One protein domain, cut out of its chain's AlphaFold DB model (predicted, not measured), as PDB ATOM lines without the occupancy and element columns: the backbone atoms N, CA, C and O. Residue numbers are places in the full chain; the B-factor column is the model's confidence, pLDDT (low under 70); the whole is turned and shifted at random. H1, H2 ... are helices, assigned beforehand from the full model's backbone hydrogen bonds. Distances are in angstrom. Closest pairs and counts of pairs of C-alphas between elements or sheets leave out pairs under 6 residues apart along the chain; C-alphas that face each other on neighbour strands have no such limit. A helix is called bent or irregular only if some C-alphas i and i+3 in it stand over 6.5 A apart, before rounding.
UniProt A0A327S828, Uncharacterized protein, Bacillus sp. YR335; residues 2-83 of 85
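Overview. This is residues 2 to 83 of the 85 residues of an uncharacterized protein of Bacillus sp. YR335 (UniProt A0A327S828). Two long helices, H3 and H4, make a V, meeting where H3 ends and H4 begins, and the shorter H2 crosses the open side of the V from one arm to the other. H1 packs on H4 and stays away from H3, and after H4 the last residues, 78 to 83, fold back toward H1. The printed part has 82 residues with four named helices, in the order H1, H2, H3, H4, and no named strand; the class is all helix. The whole is compact, with a radius of gyration of the C-alphas of 13.5 A and spans of 35 by 33 by 20 A.

Along the chain. H1 is residues 2 to 11 and begins at C-alpha 2 at (476.805, 410.549, 437.540). H2 is residues 13 to 24; it is irregular, with C-alphas 20 and 23 standing 7.1 A apart. H3 is residues 28 to 51, 34.7 A from first to last C-alpha, and begins at C-alpha 28 at (449.450, 397.494, 436.142). H4 is residues 57 to 77, 30.3 A long in the same sense, and ends at C-alpha 77 at (474.253, 395.114, 444.513).

Arrangement. H2 and H4 are the hubs, touching three helices each. H1 and H2 touch only at the corner by their link, and only just, with 3 pairs of C-alphas within 8 A; the closest C-alphas are those of Ile 9 and Val 16, 6.1 A apart. H1 touches residues 64 to 71 of H4 at a steep tilt of 52 degrees, the same way, the closest C-alphas being those of Gly 2 and Asn 67 at 6.4 A. H2 touches H3 with residues 19 to 23 alone, at a steep tilt of 61 degrees, opposite ways; the closest C-alphas are those of His 23 and Arg 31 at 6.0 A. H2 touches H4 with residues 17 to 20 alone, about perpendicular at 78 degrees, the closest C-alphas being those of Met 20 and Leu 69 at 6.4 A. H3 touches H4 with residues 42 to 50 alone, meeting residues 57 to 65, at a steep tilt of 52 degrees, opposite ways; the closest C-alphas are those of Ala 46 and Asn 58 at 5.1 A. The helix packing is mostly crossed, with no shallow tilt among these four pairs. H1 and H3 are apart. In H1, H3 and H4 every O i to N i+4 pair is within hydrogen-bond range, and in H2 6 of 8 are.

Size, cuts and confidence. The two C-alphas farthest apart are those of Glu 27 and Gly 53, at 39.1 A, while those of Gly 2 and Ile 83 are 8.4 A apart. The printed part has no cut, and the three links between helices are tight. The mean pLDDT of the printed part is 90.2, and residue 2 is under 70.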
ATOM      1  N   GLY A   2     477.029 411.620 436.552       64.19
ATOM      2  CA  GLY A   2     476.805 410.549 437.540       64.19
ATOM      3  C   GLY A   2     477.101 410.920 439.003       64.19
ATOM      4  O   GLY A   2     476.359 410.517 439.889       64.19
ATOM      5  N   GLN A   3     478.101 411.772 439.270       71.31
ATOM      6  CA  GLN A   3     478.436 412.196 440.642       71.31
ATOM      7  C   GLN A   3     477.309 412.974 441.347       71.31
ATOM      8  O   GLN A   3     477.103 412.808 442.547       71.31
ATOM      9  N   SER A   4     476.548 413.795 440.614       70.44
ATOM     10  CA  SER A   4     475.398 414.515 441.179       70.44
ATOM     11  C   SER A   4     474.282 413.551 441.579       70.44
ATOM     12  O   SER A   4     473.647 413.741 442.613       70.44
ATOM     13  N   PHE A   5     474.076 412.495 440.789       71.62
ATOM     14  CA  PHE A   5     473.106 411.447 441.092       71.62
ATOM     15  C   PHE A   5     473.566 410.564 442.263       71.62
ATOM     16  O   PHE A   5     472.780 410.297 443.165       71.62
ATOM     17  N   ALA A   6     474.850 410.197 442.314       74.38
ATOM     18  CA  ALA A   6     475.429 409.475 443.448       74.38
ATOM     19  C   ALA A   6     475.252 410.250 444.766       74.38
ATOM     20  O   ALA A   6     474.840 409.688 445.778       74.38
ATOM     21  N   ARG A   7     475.465 411.573 444.743       78.38
ATOM     22  CA  ARG A   7     475.192 412.438 445.900       78.38
ATOM     23  C   ARG A   7     473.703 412.479 446.257       78.38
ATOM     24  O   ARG A   7     473.364 412.428 447.432       78.38
ATOM     25  N   MET A   8     472.816 412.531 445.263       79.38
ATOM     26  CA  MET A   8     471.367 412.496 445.483       79.38
ATOM     27  C   MET A   8     470.916 411.184 446.141       79.38
ATOM     28  O   MET A   8     470.107 411.233 447.064       79.38
ATOM     29  N   ILE A   9     471.480 410.037 445.740       80.12
ATOM     30  CA  ILE A   9     471.248 408.741 446.401       80.12
ATOM     31  C   ILE A   9     471.706 408.764 447.857       80.12
ATOM     32  O   ILE A   9     471.029 408.197 448.704       80.12
ATOM     33  N   GLN A  10     472.827 409.409 448.185       80.25
ATOM     34  CA  GLN A  10     473.275 409.485 449.580       80.25
ATOM     35  C   GLN A  10     472.317 410.298 450.462       80.25
ATOM     36  O   GLN A  10     472.160 409.981 451.637       80.25
ATOM     37  N   THR A  11     471.671 411.329 449.911       85.06
ATOM     38  CA  THR A  11     470.758 412.208 450.663       85.06
ATOM     39  C   THR A  11     469.317 411.688 450.716       85.06
ATOM     40  O   THR A  11     468.676 411.813 451.753       85.06
ATOM     41  N   TYR A  12     468.813 411.091 449.632       85.06
ATOM     42  CA  TYR A  12     467.413 410.660 449.474       85.06
ATOM     43  C   TYR A  12     467.326 409.183 449.062       85.06
ATOM     44  O   TYR A  12     466.643 408.820 448.103       85.06
ATOM     45  N   ARG A  13     468.113 408.324 449.728       83.06
ATOM     46  CA  ARG A  13     468.344 406.934 449.300       83.06
ATOM     47  C   ARG A  13     467.044 406.176 449.070       83.06
ATOM     48  O   ARG A  13     466.867 405.589 448.009       83.06
ATOM     49  N   ASN A  14     466.142 406.188 450.044       86.94
ATOM     50  CA  ASN A  14     464.939 405.359 450.008       86.94
ATOM     51  C   ASN A  14     464.000 405.781 448.875       86.94
ATOM     52  O   ASN A  14     463.492 404.933 448.146       86.94
ATOM     53  N   GLU A  15     463.815 407.083 448.685       84.81
ATOM     54  CA  GLU A  15     462.961 407.657 447.651       84.81
ATOM     55  C   GLU A  15     463.526 407.386 446.256       84.81
ATOM     56  O   GLU A  15     462.796 406.967 445.355       84.81
ATOM     57  N   VAL A  16     464.839 407.572 446.080       82.31
ATOM     58  CA  VAL A  16     465.498 407.309 444.798       82.31
ATOM     59  C   VAL A  16     465.453 405.824 444.467       82.31
ATOM     60  O   VAL A  16     465.067 405.471 443.356       82.31
ATOM     61  N   LEU A  17     465.784 404.945 445.419       85.12
ATOM     62  CA  LEU A  17     465.740 403.501 445.195       85.12
ATOM     63  C   LEU A  17     464.317 403.020 444.884       85.12
ATOM     64  O   LEU A  17     464.151 402.224 443.963       85.12
ATOM     65  N   MET A  18     463.305 403.534 445.592       84.69
ATOM     66  CA  MET A  18     461.901 403.208 445.341       84.69
ATOM     67  C   MET A  18     461.508 403.554 443.904       84.69
ATOM     68  O   MET A  18     461.064 402.680 443.164       84.69
ATOM     69  N   VAL A  19     461.710 404.802 443.473       83.12
ATOM     70  CA  VAL A  19     461.312 405.241 442.126       83.12
ATOM     71  C   VAL A  19     462.109 404.510 441.045       83.12
ATOM     72  O   VAL A  19     461.530 404.063 440.055       83.12
ATOM     73  N   MET A  20     463.420 404.347 441.241       85.50
ATOM     74  CA  MET A  20     464.302 403.765 440.227       85.50
ATOM     75  C   MET A  20     464.118 402.256 440.050       85.50
ATOM     76  O   MET A  20     464.499 401.733 439.007       85.50
ATOM     77  N   GLN A  21     463.508 401.554 441.011       87.94
ATOM     78  CA  GLN A  21     463.286 400.101 440.954       87.94
ATOM     79  C   GLN A  21     461.812 399.698 440.839       87.94
ATOM     80  O   GLN A  21     461.522 398.563 440.455       87.94
ATOM     81  N   ALA A  22     460.873 400.616 441.087       90.56
ATOM     82  CA  ALA A  22     459.438 400.337 441.015       90.56
ATOM     83  C   ALA A  22     458.967 399.867 439.627       90.56
ATOM     84  O   ALA A  22     457.909 399.256 439.512       90.56
ATOM     85  N   HIS A  23     459.755 400.089 438.568       89.06
ATOM     86  CA  HIS A  23     459.463 399.589 437.220       89.06
ATOM     87  C   HIS A  23     459.432 398.052 437.122       89.06
ATOM     88  O   HIS A  23     458.882 397.518 436.161       89.06
ATOM     89  N   THR A  24     460.012 397.343 438.095       90.62
ATOM     90  CA  THR A  24     460.018 395.870 438.157       90.62
ATOM     91  C   THR A  24     458.748 395.283 438.784       90.62
ATOM     92  O   THR A  24     458.517 394.078 438.688       90.62
ATOM     93  N   ILE A  25     457.902 396.120 439.393       93.56
ATOM     94  CA  ILE A  25     456.677 395.708 440.079       93.56
ATOM     95  C   ILE A  25     455.579 395.404 439.031       93.56
ATOM     96  O   ILE A  25     455.296 396.258 438.184       93.56
ATOM     97  N   PRO A  26     454.978 394.195 439.018       92.25
ATOM     98  CA  PRO A  26     454.129 393.734 437.912       92.25
ATOM     99  C   PRO A  26     452.736 394.381 437.852       92.25
ATOM    100  O   PRO A  26     452.108 394.381 436.788       92.25
ATOM    101  N   GLU A  27     452.244 394.933 438.958       96.88
ATOM    102  CA  GLU A  27     450.922 395.532 439.094       96.88
ATOM    103  C   GLU A  27     450.733 396.670 438.088       96.88
ATOM    104  O   GLU A  27     451.467 397.660 438.074       96.88
ATOM    105  N   VAL A  28     449.696 396.558 437.252       95.19
ATOM    106  CA  VAL A  28     449.450 397.494 436.142       95.19
ATOM    107  C   VAL A  28     449.377 398.943 436.625       95.19
ATOM    108  O   VAL A  28     450.001 399.808 436.018       95.19
ATOM    109  N   GLY A  29     448.684 399.202 437.739       95.94
ATOM    110  CA  GLY A  29     448.580 400.549 438.310       95.94
ATOM    111  C   GLY A  29     449.938 401.144 438.696       95.94
ATOM    112  O   GLY A  29     450.186 402.321 438.444       95.94
ATOM    113  N   ILE A  30     450.847 400.319 439.225       93.06
ATOM    114  CA  ILE A  30     452.207 400.740 439.577       93.06
ATOM    115  C   ILE A  30     453.019 400.989 438.306       93.06
ATOM    116  O   ILE A  30     453.643 402.042 438.183       93.06
ATOM    117  N   ARG A  31     452.952 400.099 437.308       93.44
ATOM    118  CA  ARG A  31     453.664 400.294 436.032       93.44
ATOM    119  C   ARG A  31     453.232 401.558 435.297       93.44
ATOM    120  O   ARG A  31     454.084 402.261 434.756       93.44
ATOM    121  N   GLU A  32     451.936 401.859 435.267       95.75
ATOM    122  CA  GLU A  32     451.428 403.091 434.655       95.75
ATOM    123  C   GLU A  32     451.891 404.332 435.420       95.75
ATOM    124  O   GLU A  32     452.352 405.300 434.810       95.75
ATOM    125  N   HIS A  33     451.852 404.287 436.754       94.44
ATOM    126  CA  HIS A  33     452.340 405.384 437.582       94.44
ATOM    127  C   HIS A  33     453.838 405.642 437.370       94.44
ATOM    128  O   HIS A  33     454.248 406.775 437.115       94.44
ATOM    129  N   VAL A  34     454.660 404.591 437.401       93.12
ATOM    130  CA  VAL A  34     456.107 404.687 437.173       93.12
ATOM    131  C   VAL A  34     456.399 405.200 435.764       93.12
ATOM    132  O   VAL A  34     457.225 406.094 435.602       93.12
ATOM    133  N   ARG A  35     455.680 404.721 434.740       93.94
ATOM    134  CA  ARG A  35     455.810 405.238 433.369       93.94
ATOM    135  C   ARG A  35     455.605 406.753 433.315       93.94
ATOM    136  O   ARG A  35     456.381 407.451 432.661       93.94
ATOM    137  N   GLU A  36     454.587 407.261 433.999       96.00
ATOM    138  CA  GLU A  36     454.308 408.694 434.065       96.00
ATOM    139  C   GLU A  36     455.399 409.466 434.827       96.00
ATOM    140  O   GLU A  36     455.829 410.528 434.373       96.00
ATOM    141  N   LEU A  37     455.927 408.916 435.925       93.25
ATOM    142  CA  LEU A  37     457.062 409.512 436.637       93.25
ATOM    143  C   LEU A  37     458.295 409.651 435.735       93.25
ATOM    144  O   LEU A  37     458.872 410.736 435.654       93.25
ATOM    145  N   TYR A  38     458.671 408.600 435.002       93.25
ATOM    146  CA  TYR A  38     459.815 408.654 434.085       93.25
ATOM    147  C   TYR A  38     459.603 409.658 432.946       93.25
ATOM    148  O   TYR A  38     460.535 410.386 432.601       93.25
ATOM    149  N   ARG A  39     458.381 409.773 432.404       96.19
ATOM    150  CA  ARG A  39     458.046 410.806 431.405       96.19
ATOM    151  C   ARG A  39     458.234 412.214 431.957       96.19
ATOM    152  O   ARG A  39     458.832 413.056 431.286       96.19
ATOM    153  N   ARG A  40     457.775 412.467 433.185       95.88
ATOM    154  CA  ARG A  40     457.938 413.765 433.857       95.88
ATOM    155  C   ARG A  40     459.403 414.091 434.119       95.88
ATOM    156  O   ARG A  40     459.825 415.212 433.845       95.88
ATOM    157  N   ILE A  41     460.181 413.119 434.602       92.06
ATOM    158  CA  ILE A  41     461.624 413.277 434.826       92.06
ATOM    159  C   ILE A  41     462.325 413.614 433.507       92.06
ATOM    160  O   ILE A  41     463.088 414.578 433.456       92.06
ATOM    161  N   PHE A  42     462.030 412.876 432.435       96.12
ATOM    162  CA  PHE A  42     462.600 413.129 431.113       96.12
ATOM    163  C   PHE A  42     462.275 414.538 430.609       96.12
ATOM    164  O   PHE A  42     463.193 415.286 430.280       96.12
ATOM    165  N   ALA A  43     460.997 414.930 430.607       97.88
ATOM    166  CA  ALA A  43     460.573 416.246 430.131       97.88
ATOM    167  C   ALA A  43     461.211 417.386 430.943       97.88
ATOM    168  O   ALA A  43     461.668 418.384 430.381       97.88
ATOM    169  N   LEU A  44     461.299 417.223 432.268       96.44
ATOM    170  CA  LEU A  44     461.949 418.186 433.151       96.44
ATOM    171  C   LEU A  44     463.442 418.330 432.837       96.44
ATOM    172  O   LEU A  44     463.943 419.454 432.771       96.44
ATOM    173  N   LEU A  45     464.155 417.214 432.666       94.88
ATOM    174  CA  LEU A  45     465.585 417.210 432.356       94.88
ATOM    175  C   LEU A  45     465.858 417.805 430.977       94.88
ATOM    176  O   LEU A  45     466.690 418.701 430.875       94.88
ATOM    177  N   ALA A  46     465.119 417.377 429.952       97.56
ATOM    178  CA  ALA A  46     465.242 417.902 428.597       97.56
ATOM    179  C   ALA A  46     465.049 419.425 428.575       97.56
ATOM    180  O   ALA A  46     465.926 420.146 428.110       97.56
ATOM    181  N   SER A  47     463.980 419.931 429.202       97.88
ATOM    182  CA  SER A  47     463.723 421.374 429.307       97.88
ATOM    183  C   SER A  47     464.805 422.126 430.095       97.88
ATOM    184  O   SER A  47     465.111 423.284 429.809       97.88
ATOM    185  N   LYS A  48     465.388 421.517 431.135       96.44
ATOM    186  CA  LYS A  48     466.504 422.129 431.876       96.44
ATOM    187  C   LYS A  48     467.778 422.189 431.036       96.44
ATOM    188  O   LYS A  48     468.451 423.211 431.061       96.44
ATOM    189  N   PHE A  49     468.094 421.123 430.311       96.00
ATOM    190  CA  PHE A  49     469.278 421.046 429.462       96.00
ATOM    191  C   PHE A  49     469.173 421.971 428.251       96.00
ATOM    192  O   PHE A  49     470.125 422.688 427.962       96.00
ATOM    193  N   GLU A  50     467.999 422.058 427.631       97.62
ATOM    194  CA  GLU A  50     467.720 423.012 426.557       97.62
ATOM    195  C   GLU A  50     467.913 424.461 427.026       97.62
ATOM    196  O   GLU A  50     468.669 425.214 426.419       97.62
ATOM    197  N   ARG A  51     467.323 424.839 428.170       97.00
ATOM    198  CA  ARG A  51     467.502 426.184 428.753       97.00
ATOM    199  C   ARG A  51     468.943 426.494 429.157       97.00
ATOM    200  O   ARG A  51     469.304 427.662 429.241       97.00
ATOM    201  N   ALA A  52     469.746 425.470 429.428       96.50
ATOM    202  CA  ALA A  52     471.166 425.606 429.728       96.50
ATOM    203  C   ALA A  52     472.049 425.652 428.465       96.50
ATOM    204  O   ALA A  52     473.266 425.740 428.596       96.50
ATOM    205  N   GLY A  53     471.466 425.576 427.262       97.00
ATOM    206  CA  GLY A  53     472.206 425.576 425.999       97.00
ATOM    207  C   GLY A  53     472.955 424.270 425.714       97.00
ATOM    208  O   GLY A  53     473.903 424.274 424.935       97.00
ATOM    209  N   ILE A  54     472.571 423.157 426.350       95.12
ATOM    210  CA  ILE A  54     473.189 421.850 426.105       95.12
ATOM    211  C   ILE A  54     472.700 421.304 424.763       95.12
ATOM    212  O   ILE A  54     471.506 421.055 424.571       95.12
ATOM    213  N   GLU A  55     473.639 421.069 423.849       94.19
ATOM    214  CA  GLU A  55     473.370 420.385 422.586       94.19
ATOM    215  C   GLU A  55     472.797 418.981 422.828       94.19
ATOM    216  O   GLU A  55     473.170 418.281 423.772       94.19
ATOM    217  N   ASN A  56     471.870 418.553 421.967       95.94
ATOM    218  CA  ASN A  56     471.174 417.271 422.112       95.94
ATOM    219  C   ASN A  56     470.548 417.079 423.516       95.94
ATOM    220  O   ASN A  56     470.732 416.047 424.168       95.94
ATOM    221  N   ALA A  57     469.803 418.077 424.004       96.88
ATOM    222  CA  ALA A  57     469.174 418.060 425.330       96.88
ATOM    223  C   ALA A  57     468.358 416.781 425.615       96.88
ATOM    224  O   ALA A  57     468.460 416.215 426.703       96.88
ATOM    225  N   ASN A  58     467.608 416.281 424.625       96.56
ATOM    226  CA  ASN A  58     466.838 415.037 424.736       96.56
ATOM    227  C   ASN A  58     467.736 413.805 424.913       96.56
ATOM    228  O   ASN A  58     467.494 412.993 425.809       96.56
ATOM    229  N   GLY A  59     468.786 413.667 424.096       97.00
ATOM    230  CA  GLY A  59     469.748 412.574 424.236       97.00
ATOM    231  C   GLY A  59     470.467 412.636 425.580       97.00
ATOM    232  O   GLY A  59     470.555 411.635 426.288       97.00
ATOM    233  N   THR A  60     470.885 413.832 425.993       95.12
ATOM    234  CA  THR A  60     471.510 414.061 427.300       95.12
ATOM    235  C   THR A  60     470.569 413.707 428.459       95.12
ATOM    236  O   THR A  60     470.997 413.074 429.425       95.12
ATOM    237  N   ALA A  61     469.275 414.035 428.364       94.50
ATOM    238  CA  ALA A  61     468.260 413.649 429.346       94.50
ATOM    239  C   ALA A  61     468.079 412.128 429.434       94.50
ATOM    240  O   ALA A  61     468.080 411.574 430.535       94.50
ATOM    241  N   ALA A  62     467.991 411.442 428.291       95.25
ATOM    242  CA  ALA A  62     467.909 409.984 428.248       95.25
ATOM    243  C   ALA A  62     469.155 409.329 428.873       95.25
ATOM    244  O   ALA A  62     469.027 408.447 429.725       95.25
ATOM    245  N   HIS A  63     470.354 409.809 428.526       93.62
ATOM    246  CA  HIS A  63     471.608 409.334 429.115       93.62
ATOM    247  C   HIS A  63     471.681 409.579 430.623       93.62
ATOM    248  O   HIS A  63     472.169 408.724 431.358       93.62
ATOM    249  N   PHE A  64     471.183 410.718 431.111       90.44
ATOM    250  CA  PHE A  64     471.148 411.007 432.542       90.44
ATOM    251  C   PHE A  64     470.298 409.983 433.306       90.44
ATOM    252  O   PHE A  64     470.751 409.441 434.314       90.44
ATOM    253  N   ILE A  65     469.095 409.680 432.808       91.31
ATOM    254  CA  ILE A  65     468.206 408.671 433.404       91.31
ATOM    255  C   ILE A  65     468.853 407.282 433.348       91.31
ATOM    256  O   ILE A  65     468.867 406.574 434.356       91.31
ATOM    257  N   GLY A  66     469.431 406.911 432.200       91.69
ATOM    258  CA  GLY A  66     470.136 405.637 432.027       91.69
ATOM    259  C   GLY A  66     471.295 405.468 433.011       91.69
ATOM    260  O   GLY A  66     471.393 404.443 433.681       91.69
ATOM    261  N   ASN A  67     472.114 406.507 433.186       90.75
ATOM    262  CA  ASN A  67     473.178 406.509 434.190       90.75
ATOM    263  C   ASN A  67     472.621 406.335 435.606       90.75
ATOM    264  O   ASN A  67     473.195 405.595 436.399       90.75
ATOM    265  N   GLY A  68     471.491 406.971 435.926       87.62
ATOM    266  CA  GLY A  68     470.836 406.794 437.218       87.62
ATOM    267  C   GLY A  68     470.409 405.345 437.482       87.62
ATOM    268  O   GLY A  68     470.557 404.860 438.603       87.62
ATOM    269  N   LEU A  69     469.917 404.634 436.462       91.00
ATOM    270  CA  LEU A  69     469.557 403.214 436.569       91.00
ATOM    271  C   LEU A  69     470.791 402.346 436.845       91.00
ATOM    272  O   LEU A  69     470.770 401.546 437.776       91.00
ATOM    273  N   VAL A  70     471.883 402.552 436.103       91.31
ATOM    274  CA  VAL A  70     473.143 401.814 436.312       91.31
ATOM    275  C   VAL A  70     473.718 402.083 437.704       91.31
ATOM    276  O   VAL A  70     474.079 401.140 438.403       91.31
ATOM    277  N   ILE A  71     473.735 403.346 438.149       87.94
ATOM    278  CA  ILE A  71     474.188 403.704 439.502       87.94
ATOM    279  C   ILE A  71     473.300 403.042 440.558       87.94
ATOM    280  O   ILE A  71     473.815 402.519 441.539       87.94
ATOM    281  N   THR A  72     471.980 403.014 440.356       88.94
ATOM    282  CA  THR A  72     471.048 402.340 441.274       88.94
ATOM    283  C   THR A  72     471.383 400.853 441.407       88.94
ATOM    284  O   THR A  72     471.458 400.345 442.521       88.94
ATOM    285  N   VAL A  73     471.630 400.163 440.290       91.19
ATOM    286  CA  VAL A  73     472.026 398.745 440.292       91.19
ATOM    287  C   VAL A  73     473.357 398.548 441.019       91.19
ATOM    288  O   VAL A  73     473.449 397.686 441.892       91.19
ATOM    289  N   ALA A  74     474.362 399.374 440.715       91.25
ATOM    290  CA  ALA A  74     475.671 399.326 441.365       91.25
ATOM    291  C   ALA A  74     475.574 399.508 442.891       91.25
ATOM    292  O   ALA A  74     476.184 398.759 443.649       91.25
ATOM    293  N   GLU A  75     474.768 400.470 443.342       86.56
ATOM    294  CA  GLU A  75     474.561 400.812 444.755       86.56
ATOM    295  C   GLU A  75     473.773 399.759 445.543       86.56
ATOM    296  O   GLU A  75     473.977 399.607 446.747       86.56
ATOM    297  N   VAL A  76     472.830 399.068 444.901       88.94
ATOM    298  CA  VAL A  76     472.006 398.033 445.548       88.94
ATOM    299  C   VAL A  76     472.761 396.715 445.644       88.94
ATOM    300  O   VAL A  76     472.663 396.023 446.654       88.94
ATOM    301  N   LEU A  77     473.520 396.375 444.601       91.62
ATOM    302  CA  LEU A  77     474.253 395.114 444.513       91.62
ATOM    303  C   LEU A  77     475.689 395.203 445.047       91.62
ATOM    304  O   LEU A  77     476.378 394.189 445.078       91.62
ATOM    305  N   ASN A  78     476.139 396.388 445.476       90.12
ATOM    306  CA  ASN A  78     477.531 396.667 445.840       90.12
ATOM    307  C   ASN A  78     478.520 396.290 444.719       90.12
ATOM    308  O   ASN A  78     479.537 395.650 444.978       90.12
ATOM    309  N   LEU A  79     478.214 396.698 443.482       92.94
ATOM    310  CA  LEU A  79     479.024 396.449 442.281       92.94
ATOM    311  C   LEU A  79     479.710 397.745 441.805       92.94
ATOM    312  O   LEU A  79     479.253 398.363 440.834       92.94
ATOM    313  N   PRO A  80     480.770 398.223 442.489       88.94
ATOM    314  CA  PRO A  80     481.457 399.462 442.122       88.94
ATOM    315  C   PRO A  80     482.048 399.440 440.702       88.94
ATOM    316  O   PRO A  80     482.234 400.497 440.115       88.94
ATOM    317  N   GLU A  81     482.306 398.269 440.124       91.56
ATOM    318  CA  GLU A  81     482.809 398.092 438.759       91.56
ATOM    319  C   GLU A  81     481.847 398.586 437.665       91.56
ATOM    320  O   GLU A  81     482.284 398.888 436.556       91.56
ATOM    321  N   LEU A  82     480.547 398.707 437.963       89.38
ATOM    322  CA  LEU A  82     479.547 399.217 437.016       89.38
ATOM    323  C   LEU A  82     479.562 400.747 436.900       89.38
ATOM    324  O   LEU A  82     478.996 401.309 435.961       89.38
ATOM    325  N   ILE A  83     480.196 401.426 437.856       85.19
ATOM    326  CA  ILE A  83     480.302 402.878 437.911       85.19
ATOM    327  C   ILE A  83     481.780 403.257 438.022       85.19
ATOM    328  O   ILE A  83     482.342 403.333 439.109       85.19
TER     329      ILE A  83